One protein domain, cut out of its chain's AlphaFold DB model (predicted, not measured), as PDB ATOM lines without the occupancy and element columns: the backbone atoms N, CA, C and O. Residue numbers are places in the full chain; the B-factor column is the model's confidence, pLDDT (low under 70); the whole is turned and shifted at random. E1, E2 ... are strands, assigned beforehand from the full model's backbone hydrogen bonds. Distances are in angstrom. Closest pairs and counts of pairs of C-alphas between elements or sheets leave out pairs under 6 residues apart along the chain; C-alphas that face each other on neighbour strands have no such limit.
ATOM      1  N   TYR A   2     -87.123 -79.698 -81.857       81.44
ATOM      2  CA  TYR A   2     -87.259 -81.150 -82.033       81.44
ATOM      3  C   TYR A   2     -88.468 -81.678 -81.254       81.44
ATOM      4  O   TYR A   2     -88.533 -81.509 -80.041       81.44
ATOM      5  N   GLY A   3     -89.421 -82.281 -81.966       85.38
ATOM      6  CA  GLY A   3     -90.677 -82.789 -81.407       85.38
ATOM      7  C   GLY A   3     -90.723 -84.308 -81.230       85.38
ATOM      8  O   GLY A   3     -91.809 -84.848 -81.085       85.38
ATOM      9  N   ASN A   4     -89.579 -85.000 -81.283       88.31
ATOM     10  CA  ASN A   4     -89.520 -86.467 -81.265       88.31
ATOM     11  C   ASN A   4     -90.280 -87.160 -82.414       88.31
ATOM     12  O   ASN A   4     -90.909 -88.196 -82.218       88.31
ATOM     13  N   TYR A   5     -90.208 -86.595 -83.623       85.81
ATOM     14  CA  TYR A   5     -90.946 -87.083 -84.797       85.81
ATOM     15  C   TYR A   5     -90.569 -88.502 -85.243       85.81
ATOM     16  O   TYR A   5     -91.368 -89.158 -85.902       85.81
ATOM     17  N   ASP A   6     -89.366 -88.970 -84.905       87.44
ATOM     18  CA  ASP A   6     -88.890 -90.313 -85.248       87.44
ATOM     19  C   ASP A   6     -88.976 -91.308 -84.076       87.44
ATOM     20  O   ASP A   6     -88.511 -92.440 -84.197       87.44
ATOM     21  N   GLY A   7     -89.541 -90.890 -82.937       90.12
ATOM     22  CA  GLY A   7     -89.715 -91.729 -81.753       90.12
ATOM     23  C   GLY A   7     -88.422 -92.127 -81.033       90.12
ATOM     24  O   GLY A   7     -88.492 -92.865 -80.054       90.12
ATOM     25  N   LYS A   8     -87.240 -91.654 -81.455       88.81
ATOM     26  CA  LYS A   8     -85.951 -92.111 -80.898       88.81
ATOM     27  C   LYS A   8     -85.583 -91.464 -79.566       88.81
ATOM     28  O   LYS A   8     -84.584 -91.841 -78.962       88.81
ATOM     29  N   GLY A   9     -86.311 -90.432 -79.139       87.12
ATOM     30  CA  GLY A   9     -86.034 -89.680 -77.911       87.12
ATOM     31  C   GLY A   9     -84.691 -88.940 -77.919       87.12
ATOM     32  O   GLY A   9     -84.292 -88.369 -76.908       87.12
ATOM     33  N   LYS A  10     -83.986 -88.925 -79.057       87.00
ATOM     34  CA  LYS A  10     -82.645 -88.364 -79.202       87.00
ATOM     35  C   LYS A  10     -82.677 -87.172 -80.140       87.00
ATOM     36  O   LYS A  10     -83.141 -87.264 -81.268       87.00
ATOM     37  N   THR A  11     -82.125 -86.061 -79.671       86.25
ATOM     38  CA  THR A  11     -81.906 -84.879 -80.504       86.25
ATOM     39  C   THR A  11     -80.953 -85.213 -81.663       86.25
ATOM     40  O   THR A  11     -79.811 -85.591 -81.386       86.25
ATOM     41  N   PRO A  12     -81.364 -85.043 -82.935       88.88
ATOM     42  CA  PRO A  12     -80.478 -85.242 -84.073       88.88
ATOM     43  C   PRO A  12     -79.523 -84.054 -84.249       88.88
ATOM     44  O   PRO A  12     -79.849 -82.910 -83.908       88.88
ATOM     45  N   THR A  13     -78.361 -84.332 -84.832       89.88
ATOM     46  CA  THR A  13     -77.458 -83.342 -85.434       89.88
ATOM     47  C   THR A  13     -77.474 -83.554 -86.938       89.88
ATOM     48  O   THR A  13     -77.585 -84.685 -87.413       89.88
ATOM     49  N   PHE A  14     -77.427 -82.466 -87.687       89.94
ATOM     50  CA  PHE A  14     -77.408 -82.513 -89.139       89.94
ATOM     51  C   PHE A  14     -76.789 -81.241 -89.695       89.94
ATOM     52  O   PHE A  14     -76.840 -80.184 -89.064       89.94
ATOM     53  N   ASP A  15     -76.258 -81.343 -90.904       90.38
ATOM     54  CA  ASP A  15     -75.739 -80.194 -91.628       90.38
ATOM     55  C   ASP A  15     -76.812 -79.639 -92.559       90.38
ATOM     56  O   ASP A  15     -77.508 -80.383 -93.253       90.38
ATOM     57  N   LEU A  16     -76.931 -78.317 -92.591       87.31
ATOM     58  CA  LEU A  16     -77.756 -77.585 -93.535       87.31
ATOM     59  C   LEU A  16     -76.851 -76.978 -94.604       87.31
ATOM     60  O   LEU A  16     -75.903 -76.266 -94.283       87.31
ATOM     61  N   TYR A  17     -77.166 -77.224 -95.869       86.31
ATOM     62  CA  TYR A  17     -76.488 -76.634 -97.017       86.31
ATOM     63  C   TYR A  17     -77.440 -75.732 -97.789       86.31
ATOM     64  O   TYR A  17     -78.614 -76.061 -97.964       86.31
ATOM     65  N   LEU A  18     -76.905 -74.624 -98.294       80.88
ATOM     66  CA  LEU A  18     -77.555 -73.750 -99.258       80.88
ATOM     67  C   LEU A  18     -76.827 -73.880-100.601       80.88
ATOM     68  O   LEU A  18     -75.717 -73.373-100.784       80.88
ATOM     69  N   GLY A  19     -77.441 -74.591-101.544       82.62
ATOM     70  CA  GLY A  19     -76.751 -75.072-102.735       82.62
ATOM     71  C   GLY A  19     -75.576 -75.968-102.341       82.62
ATOM     72  O   GLY A  19     -75.735 -76.894-101.555       82.62
ATOM     73  N   VAL A  20     -74.387 -75.675-102.865       83.06
ATOM     74  CA  VAL A  20     -73.162 -76.443-102.569       83.06
ATOM     75  C   VAL A  20     -72.455 -76.011-101.278       83.06
ATOM     76  O   VAL A  20     -71.507 -76.663-100.852       83.06
ATOM     77  N   ASN A  21     -72.894 -74.920-100.645       81.75
ATOM     78  CA  ASN A  21     -72.209 -74.343 -99.491       81.75
ATOM     79  C   ASN A  21     -72.840 -74.822 -98.184       81.75
ATOM     80  O   ASN A  21     -74.053 -74.689 -98.002       81.75
ATOM     81  N   LYS A  22     -72.018 -75.328 -97.254       84.19
ATOM     82  CA  LYS A  22     -72.467 -75.621 -95.888       84.19
ATOM     83  C   LYS A  22     -72.859 -74.308 -95.219       84.19
ATOM     84  O   LYS A  22     -72.052 -73.387 -95.143       84.19
ATOM     85  N   TRP A  23     -74.103 -74.232 -94.769       79.00
ATOM     86  CA  TRP A  23     -74.662 -73.049 -94.137       79.00
ATOM     87  C   TRP A  23     -74.526 -73.125 -92.618       79.00
ATOM     88  O   TRP A  23     -73.947 -72.225 -92.021       79.00
ATOM     89  N   ASP A  24     -75.015 -74.200 -91.998       81.44
ATOM     90  CA  ASP A  24     -74.938 -74.361 -90.544       81.44
ATOM     91  C   ASP A  24     -75.012 -75.837 -90.120       81.44
ATOM     92  O   ASP A  24     -75.334 -76.717 -90.919       81.44
ATOM     93  N   THR A  25     -74.707 -76.117 -88.854       84.38
ATOM     94  CA  THR A  25     -74.899 -77.414 -88.200       84.38
ATOM     95  C   THR A  25     -76.004 -77.294 -87.149       84.38
ATOM     96  O   THR A  25     -75.826 -76.702 -86.085       84.38
ATOM     97  N   GLY A  26     -77.169 -77.875 -87.433       73.00
ATOM     98  CA  GLY A  26     -78.309 -77.873 -86.520       73.00
ATOM     99  C   GLY A  26     -78.183 -78.958 -85.450       73.00
ATOM    100  O   GLY A  26     -77.828 -80.094 -85.754       73.00
ATOM    101  N   SER A  27     -78.518 -78.642 -84.194       67.81
ATOM    102  CA  SER A  27     -78.584 -79.625 -83.098       67.81
ATOM    103  C   SER A  27     -79.745 -79.336 -82.138       67.81
ATOM    104  O   SER A  27     -79.570 -78.584 -81.191       67.81
ATOM    105  N   GLY A  28     -80.931 -79.932 -82.363       58.59
ATOM    106  CA  GLY A  28     -82.136 -79.971 -81.482       58.59
ATOM    107  C   GLY A  28     -82.776 -78.667 -81.000       58.59
ATOM    108  O   GLY A  28     -84.001 -78.522 -80.973       58.59
ATOM    109  N   ARG A  29     -81.962 -77.696 -80.613       53.72
ATOM    110  CA  ARG A  29     -82.262 -76.283 -80.543       53.72
ATOM    111  C   ARG A  29     -82.288 -75.781 -81.983       53.72
ATOM    112  O   ARG A  29     -81.482 -76.177 -82.818       53.72
ATOM    113  N   CYS A  30     -83.288 -74.948 -82.261       51.84
ATOM    114  CA  CYS A  30     -83.379 -74.177 -83.496       51.84
ATOM    115  C   CYS A  30     -81.987 -73.621 -83.855       51.84
ATOM    116  O   CYS A  30     -81.254 -73.277 -82.924       51.84
ATOM    117  N   ILE A  31     -81.640 -73.556 -85.147       49.44
ATOM    118  CA  ILE A  31     -80.479 -72.807 -85.650       49.44
ATOM    119  C   ILE A  31     -80.641 -71.371 -85.131       49.44
ATOM    120  O   ILE A  31     -81.387 -70.552 -85.664       49.44
ATOM    121  N   LYS A  32     -80.081 -71.126 -83.946       44.94
ATOM    122  CA  LYS A  32     -80.228 -69.911 -83.155       44.94
ATOM    123  C   LYS A  32     -78.874 -69.251 -83.190       44.94
ATOM    124  O   LYS A  32     -78.072 -69.416 -82.274       44.94
ATOM    125  N   TYR A  33     -78.658 -68.451 -84.224       37.16
ATOM    126  CA  TYR A  33     -77.700 -67.371 -84.103       37.16
ATOM    127  C   TYR A  33     -78.250 -66.397 -83.057       37.16
ATOM    128  O   TYR A  33     -79.255 -65.707 -83.243       37.16
ATOM    129  N   ILE A  34     -77.641 -66.454 -81.875       37.25
ATOM    130  CA  ILE A  34     -77.939 -65.599 -80.734       37.25
ATOM    131  C   ILE A  34     -77.585 -64.168 -81.137       37.25
ATOM    132  O   ILE A  34     -76.420 -63.785 -81.155       37.25
ATOM    133  N   ASN A  35     -78.607 -63.381 -81.474       31.75
ATOM    134  CA  ASN A  35     -78.901 -62.101 -80.827       31.75
ATOM    135  C   ASN A  35     -80.217 -61.526 -81.379       31.75
ATOM    136  O   ASN A  35     -80.268 -61.024 -82.492       31.75
ATOM    137  N   LYS A  36     -81.278 -61.594 -80.560       34.19
ATOM    138  CA  LYS A  36     -82.582 -60.925 -80.749       34.19
ATOM    139  C   LYS A  36     -83.215 -61.091 -82.144       34.19
ATOM    140  O   LYS A  36     -83.398 -60.138 -82.890       34.19
ATOM    141  N   GLY A  37     -83.645 -62.315 -82.434       38.25
ATOM    142  CA  GLY A  37     -84.491 -62.640 -83.582       38.25
ATOM    143  C   GLY A  37     -84.057 -63.960 -84.197       38.25
ATOM    144  O   GLY A  37     -83.068 -64.007 -84.907       38.25
ATOM    145  N   ASN A  38     -84.785 -65.033 -83.894       40.62
ATOM    146  CA  ASN A  38     -84.484 -66.417 -84.281       40.62
ATOM    147  C   ASN A  38     -84.636 -66.699 -85.800       40.62
ATOM    148  O   ASN A  38     -85.419 -67.573 -86.164       40.62
ATOM    149  N   TYR A  39     -83.960 -65.957 -86.680       48.81
ATOM    150  CA  TYR A  39     -84.110 -66.088 -88.136       48.81
ATOM    151  C   TYR A  39     -82.756 -65.896 -88.806       48.81
ATOM    152  O   TYR A  39     -82.196 -64.804 -88.767       48.81
ATOM    153  N   ALA A  40     -82.258 -66.945 -89.451       50.62
ATOM    154  CA  ALA A  40     -81.283 -66.780 -90.511       50.62
ATOM    155  C   ALA A  40     -82.089 -66.458 -91.779       50.62
ATOM    156  O   ALA A  40     -82.933 -67.251 -92.197       50.62
ATOM    157  N   SER A  41     -81.928 -65.258 -92.331       57.28
ATOM    158  CA  SER A  41     -82.654 -64.841 -93.533       57.28
ATOM    159  C   SER A  41     -81.658 -64.463 -94.608       57.28
ATOM    160  O   SER A  41     -80.876 -63.535 -94.416       57.28
ATOM    161  N   ILE A  42     -81.721 -65.160 -95.735       62.50
ATOM    162  CA  ILE A  42     -80.828 -64.938 -96.866       62.50
ATOM    163  C   ILE A  42     -81.636 -64.346 -98.010       62.50
ATOM    164  O   ILE A  42     -82.718 -64.834 -98.342       62.50
ATOM    165  N   HIS A  43     -81.104 -63.294 -98.627       63.38
ATOM    166  CA  HIS A  43     -81.663 -62.770 -99.867       63.38
ATOM    167  C   HIS A  43     -81.066 -63.518-101.062       63.38
ATOM    168  O   HIS A  43     -79.850 -63.491-101.270       63.38
ATOM    169  N   ILE A  44     -81.924 -64.177-101.843       65.94
ATOM    170  CA  ILE A  44     -81.542 -65.047-102.962       65.94
ATOM    171  C   ILE A  44     -82.142 -64.495-104.251       65.94
ATOM    172  O   ILE A  44     -83.344 -64.263-104.329       65.94
ATOM    173  N   ARG A  45     -81.304 -64.318-105.278       63.31
ATOM    174  CA  ARG A  45     -81.707 -63.693-106.549       63.31
ATOM    175  C   ARG A  45     -82.197 -64.654-107.639       63.31
ATOM    176  O   ARG A  45     -82.768 -64.180-108.614       63.31
ATOM    177  N   ARG A  46     -81.915 -65.964-107.557       67.31
ATOM    178  CA  ARG A  46     -82.224 -66.919-108.649       67.31
ATOM    179  C   ARG A  46     -82.869 -68.211-108.166       67.31
ATOM    180  O   ARG A  46     -84.066 -68.389-108.341       67.31
ATOM    181  N   HIS A  47     -82.088 -69.104-107.564       70.38
ATOM    182  CA  HIS A  47     -82.566 -70.419-107.145       70.38
ATOM    183  C   HIS A  47     -82.214 -70.670-105.686       70.38
ATOM    184  O   HIS A  47     -81.077 -70.453-105.269       70.38
ATOM    185  N   LEU A  48     -83.205 -71.130-104.928       75.12
ATOM    186  CA  LEU A  48     -83.041 -71.610-103.566       75.12
ATOM    187  C   LEU A  48     -83.066 -73.137-103.610       75.12
ATOM    188  O   LEU A  48     -84.081 -73.734-103.956       75.12
ATOM    189  N   CYS A  49     -81.945 -73.756-103.261       81.75
ATOM    190  CA  CYS A  49     -81.857 -75.192-103.041       81.75
ATOM    191  C   CYS A  49     -81.260 -75.407-101.655       81.75
ATOM    192  O   CYS A  49     -80.233 -74.808-101.334       81.75
ATOM    193  N   PHE A  50     -81.918 -76.213-100.831       79.38
ATOM    194  CA  PHE A  50     -81.444 -76.563 -99.501       79.38
ATOM    195  C   PHE A  50     -81.244 -78.070 -99.419       79.38
ATOM    196  O   PHE A  50     -82.092 -78.838 -99.872       79.38
ATOM    197  N   PHE A  51     -80.135 -78.485 -98.813       88.19
ATOM    198  CA  PHE A  51     -79.891 -79.887 -98.495       88.19
ATOM    199  C   PHE A  51     -79.752 -80.045 -96.992       88.19
ATOM    200  O   PHE A  51     -79.085 -79.251 -96.331       88.19
ATOM    201  N   ILE A  52     -80.383 -81.086 -96.463       88.38
ATOM    202  CA  ILE A  52     -80.229 -81.490 -95.073       88.38
ATOM    203  C   ILE A  52     -79.456 -82.800 -95.090       88.38
ATOM    204  O   ILE A  52     -79.929 -83.798 -95.634       88.38
ATOM    205  N   VAL A  53     -78.261 -82.792 -94.517       92.06
ATOM    206  CA  VAL A  53     -77.346 -83.929 -94.551       92.06
ATOM    207  C   VAL A  53     -77.290 -84.561 -93.169       92.06
ATOM    208  O   VAL A  53     -77.014 -83.900 -92.170       92.06
ATOM    209  N   ASN A  54     -77.567 -85.862 -93.113       91.19
ATOM    210  CA  ASN A  54     -77.478 -86.631 -91.880       91.19
ATOM    211  C   ASN A  54     -76.011 -86.855 -91.495       91.19
ATOM    212  O   ASN A  54     -75.251 -87.424 -92.273       91.19
ATOM    213  N   THR A  55     -75.632 -86.469 -90.277       92.44
ATOM    214  CA  THR A  55     -74.281 -86.678 -89.731       92.44
ATOM    215  C   THR A  55     -74.166 -87.961 -88.894       92.44
ATOM    216  O   THR A  55     -73.218 -88.127 -88.135       92.44
ATOM    217  N   GLY A  56     -75.154 -88.856 -88.967       90.88
ATOM    218  CA  GLY A  56     -75.197 -90.131 -88.246       90.88
ATOM    219  C   GLY A  56     -75.752 -90.054 -86.819       90.88
ATOM    220  O   GLY A  56     -75.781 -91.064 -86.119       90.88
ATOM    221  N   SER A  57     -76.216 -88.891 -86.354       87.81
ATOM    222  CA  SER A  57     -76.652 -88.700 -84.960       87.81
ATOM    223  C   SER A  57     -78.171 -88.665 -84.755       87.81
ATOM    224  O   SER A  57     -78.630 -88.399 -83.645       87.81
ATOM    225  N   GLY A  58     -78.955 -88.995 -85.781       87.00
ATOM    226  CA  GLY A  58     -80.412 -89.118 -85.715       87.00
ATOM    227  C   GLY A  58     -81.056 -88.863 -87.076       87.00
ATOM    228  O   GLY A  58     -80.363 -88.838 -88.089       87.00
ATOM    229  N   THR A  59     -82.377 -88.696 -87.117       89.88
ATOM    230  CA  THR A  59     -83.085 -88.335 -88.356       89.88
ATOM    231  C   THR A  59     -83.127 -86.806 -88.482       89.88
ATOM    232  O   THR A  59     -83.681 -86.155 -87.593       89.88
ATOM    233  N   PRO A  60     -82.547 -86.194 -89.531       89.81
ATOM    234  CA  PRO A  60     -82.618 -84.746 -89.712       89.81
ATOM    235  C   PRO A  60     -84.060 -84.256 -89.872       89.81
ATOM    236  O   PRO A  60     -84.894 -84.964 -90.433       89.81
ATOM    237  N   PHE A  61     -84.363 -83.042 -89.408       85.25
ATOM    238  CA  PHE A  61     -85.719 -82.491 -89.494       85.25
ATOM    239  C   PHE A  61     -85.720 -80.968 -89.680       85.25
ATOM    240  O   PHE A  61     -84.857 -80.263 -89.160       85.25
ATOM    241  N   ILE A  62     -86.749 -80.456 -90.360       82.00
ATOM    242  CA  ILE A  62     -87.092 -79.030 -90.415       82.00
ATOM    243  C   ILE A  62     -88.514 -78.883 -89.884       82.00
ATOM    244  O   ILE A  62     -89.439 -79.477 -90.425       82.00
ATOM    245  N   SER A  63     -88.697 -78.091 -88.824       80.12
ATOM    246  CA  SER A  63     -90.041 -77.821 -88.294       80.12
ATOM    247  C   SER A  63     -90.781 -76.735 -89.074       80.12
ATOM    248  O   SER A  63     -92.000 -76.772 -89.154       80.12
ATOM    249  N   VAL A  64     -90.055 -75.741 -89.596       79.56
ATOM    250  CA  VAL A  64     -90.613 -74.616 -90.360       79.56
ATOM    251  C   VAL A  64     -89.578 -74.163 -91.385       79.56
ATOM    252  O   VAL A  64     -88.421 -73.949 -91.025       79.56
ATOM    253  N   LEU A  65     -90.014 -73.981 -92.630       79.19
ATOM    254  CA  LEU A  65     -89.292 -73.244 -93.662       79.19
ATOM    255  C   LEU A  65     -90.153 -72.043 -94.052       79.19
ATOM    256  O   LEU A  65     -91.272 -72.217 -94.526       79.19
ATOM    257  N   GLU A  66     -89.644 -70.835 -93.835       79.38
ATOM    258  CA  GLU A  66     -90.347 -69.606 -94.193       79.38
ATOM    259  C   GLU A  66     -89.610 -68.908 -95.337       79.38
ATOM    260  O   GLU A  66     -88.434 -68.567 -95.213       79.38
ATOM    261  N   VAL A  67     -90.310 -68.686 -96.449       78.00
ATOM    262  CA  VAL A  67     -89.806 -67.933 -97.601       78.00
ATOM    263  C   VAL A  67     -90.692 -66.710 -97.778       78.00
ATOM    264  O   VAL A  67     -91.907 -66.842 -97.906       78.00
ATOM    265  N   ARG A  68     -90.089 -65.518 -97.781       79.00
ATOM    266  CA  ARG A  68     -90.806 -64.259 -98.006       79.00
ATOM    267  C   ARG A  68     -90.303 -63.596 -99.286       79.00
ATOM    268  O   ARG A  68     -89.090 -63.400 -99.404       79.00
ATOM    269  N   PRO A  69     -91.190 -63.240-100.230       77.25
ATOM    270  CA  PRO A  69     -90.793 -62.424-101.366       77.25
ATOM    271  C   PRO A  69     -90.321 -61.052-100.870       77.25
ATOM    272  O   PRO A  69     -90.853 -60.503 -99.906       77.25
ATOM    273  N   LEU A  70     -89.307 -60.506-101.534       79.25
ATOM    274  CA  LEU A  70     -88.764 -59.186-101.244       79.25
ATOM    275  C   LEU A  70     -88.574 -58.434-102.556       79.25
ATOM    276  O   LEU A  70     -88.181 -59.033-103.557       79.25
ATOM    277  N   ASN A  71     -88.817 -57.125-102.547       82.44
ATOM    278  CA  ASN A  71     -88.565 -56.297-103.719       82.44
ATOM    279  C   ASN A  71     -87.071 -56.334-104.076       82.44
ATOM    280  O   ASN A  71     -86.208 -56.176-103.210       82.44
ATOM    281  N   ASN A  72     -86.762 -56.469-105.367       77.56
ATOM    282  CA  ASN A  72     -85.380 -56.555-105.867       77.56
ATOM    283  C   ASN A  72     -84.520 -55.322-105.533       77.56
ATOM    284  O   ASN A  72     -83.294 -55.391-105.591       77.56
ATOM    285  N   ASN A  73     -85.160 -54.210-105.166       84.06
ATOM    286  CA  ASN A  73     -84.502 -52.948-104.852       84.06
ATOM    287  C   ASN A  73     -84.295 -52.749-103.339       84.06
ATOM    288  O   ASN A  73     -83.722 -51.740-102.944       84.06
ATOM    289  N   THR A  74     -84.751 -53.675-102.482       82.50
ATOM    290  CA  THR A  74     -84.599 -53.542-101.021       82.50
ATOM    291  C   THR A  74     -83.146 -53.695-100.583       82.50
ATOM    292  O   THR A  74     -82.666 -52.926 -99.756       82.50
ATOM    293  N   TYR A  75     -82.433 -54.666-101.153       80.31
ATOM    294  CA  TYR A  75     -81.000 -54.838-100.947       80.31
ATOM    295  C   TYR A  75     -80.339 -55.053-102.301       80.31
ATOM    296  O   TYR A  75     -80.666 -56.003-103.005       80.31
ATOM    297  N   ILE A  76     -79.389 -54.187-102.655       84.69
ATOM    298  CA  ILE A  76     -78.673 -54.253-103.932       84.69
ATOM    299  C   ILE A  76     -77.240 -54.735-103.657       84.69
ATOM    300  O   ILE A  76     -76.338 -53.914-103.483       84.69
ATOM    301  N   PRO A  77     -76.992 -56.059-103.569       80.69
ATOM    302  CA  PRO A  77     -75.633 -56.571-103.436       80.69
ATOM    303  C   PRO A  77     -74.810 -56.294-104.697       80.69
ATOM    304  O   PRO A  77     -75.326 -56.397-105.810       80.69
ATOM    305  N   LYS A  78     -73.511 -56.019-104.511       83.94
ATOM    306  CA  LYS A  78     -72.530 -55.938-105.608       83.94
ATOM    307  C   LYS A  78     -72.347 -57.288-106.313       83.94
ATOM    308  O   LYS A  78     -72.131 -57.327-107.515       83.94
ATOM    309  N   SER A  79     -72.431 -58.389-105.564       82.44
ATOM    310  CA  SER A  79     -72.436 -59.759-106.083       82.44
ATOM    311  C   SER A  79     -73.016 -60.722-105.040       82.44
ATOM    312  O   SER A  79     -73.038 -60.402-103.851       82.44
ATOM    313  N   GLY A  80     -73.481 -61.890-105.488       77.12
ATOM    314  CA  GLY A  80     -73.891 -62.988-104.608       77.12
ATOM    315  C   GLY A  80     -75.158 -62.752-103.777       77.12
ATOM    316  O   GLY A  80     -75.971 -61.865-104.058       77.12
ATOM    317  N   SER A  81     -75.322 -63.614-102.771       76.19
ATOM    318  CA  SER A  81     -76.396 -63.572-101.772       76.19
ATOM    319  C   SER A  81     -75.943 -62.810-100.524       76.19
ATOM    320  O   SER A  81     -74.748 -62.713-100.253       76.19
ATOM    321  N   LEU A  82     -76.896 -62.291 -99.749       77.44
ATOM    322  CA  LEU A  82     -76.623 -61.577 -98.496       77.44
ATOM    323  C   LEU A  82     -77.063 -62.409 -97.296       77.44
ATOM    324  O   LEU A  82     -78.187 -62.913 -97.297       77.44
ATOM    325  N   ASP A  83     -76.204 -62.478 -96.280       75.56
ATOM    326  CA  ASP A  83     -76.535 -62.992 -94.952       75.56
ATOM    327  C   ASP A  83     -76.649 -61.835 -93.947       75.56
ATOM    328  O   ASP A  83     -76.003 -60.791 -94.093       75.56
ATOM    329  N   ILE A  84     -77.502 -61.988 -92.936       74.88
ATOM    330  CA  ILE A  84     -77.729 -60.945 -91.936       74.88
ATOM    331  C   ILE A  84     -76.700 -61.050 -90.821       74.88
ATOM    332  O   ILE A  84     -76.717 -61.983 -90.028       74.88
ATOM    333  N   LEU A  85     -75.886 -60.002 -90.675       74.12
ATOM    334  CA  LEU A  85     -74.993 -59.856 -89.526       74.12
ATOM    335  C   LEU A  85     -75.730 -59.310 -88.289       74.12
ATOM    336  O   LEU A  85     -75.664 -59.873 -87.197       74.12
ATOM    337  N   ARG A  86     -76.423 -58.177 -88.446       73.69
ATOM    338  CA  ARG A  86     -77.181 -57.489 -87.391       73.69
ATOM    339  C   ARG A  86     -78.359 -56.743 -88.013       73.69
ATOM    340  O   ARG A  86     -78.249 -56.219 -89.119       73.69
ATOM    341  N   ARG A  87     -79.457 -56.625 -87.265       75.12
ATOM    342  CA  ARG A  87     -80.497 -55.614 -87.490       75.12
ATOM    343  C   ARG A  87     -80.562 -54.723 -86.262       75.12
ATOM    344  O   ARG A  87     -80.655 -55.232 -85.146       75.12
TER     345      ARG A  87
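AT A GLANCE: This is residues 2 to 87 of the 100 residues of the protein "Malectin_like domain-containing protein" of Quercus lobata (UniProt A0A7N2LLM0). The model has little regular structure: a small antiparallel sheet, ordered E2, E1, E3, lies toward one end, and long loops, residues 28 to 49 and 55 to 87, reach toward the other. The printed part has 86 residues, with strands E1, E2, E3 along the chain and no named helix; it is all strand, with 18 residues in named elements. It is elongated, 46 by 28 by 19 A, and only just loose, close to compact, with a radius of gyration of the C-alphas of 14.7 A.

HOW THE PARTS SIT: E1, residues 13 to 18, forms an antiparallel hairpin with E2, residues 21 to 27, at 153 degrees; N 16 and O 24 are within hydrogen-bond range, 2.8 A. E3, residues 50 to 54, is antiparallel to E1 at 156 degrees; N 17 and O 51 are within range, 2.8 A. Edge strands E2 and E3 are apart.

IN THESE COORDINATES: E1 spans 16.8 A from C-alpha 13 at (-77.458, -83.342, -85.434), E2 18.4 A, and E3 13.2 A to C-alpha 54 at (-77.478, -86.631, -91.880).

THE WHOLE: The farthest C-alphas, Gly 7 and Lys 78, are 46.3 A apart. The printed part has no cut. The link E2 to E3 is long. Residues 27 to 46 have pLDDT under 70.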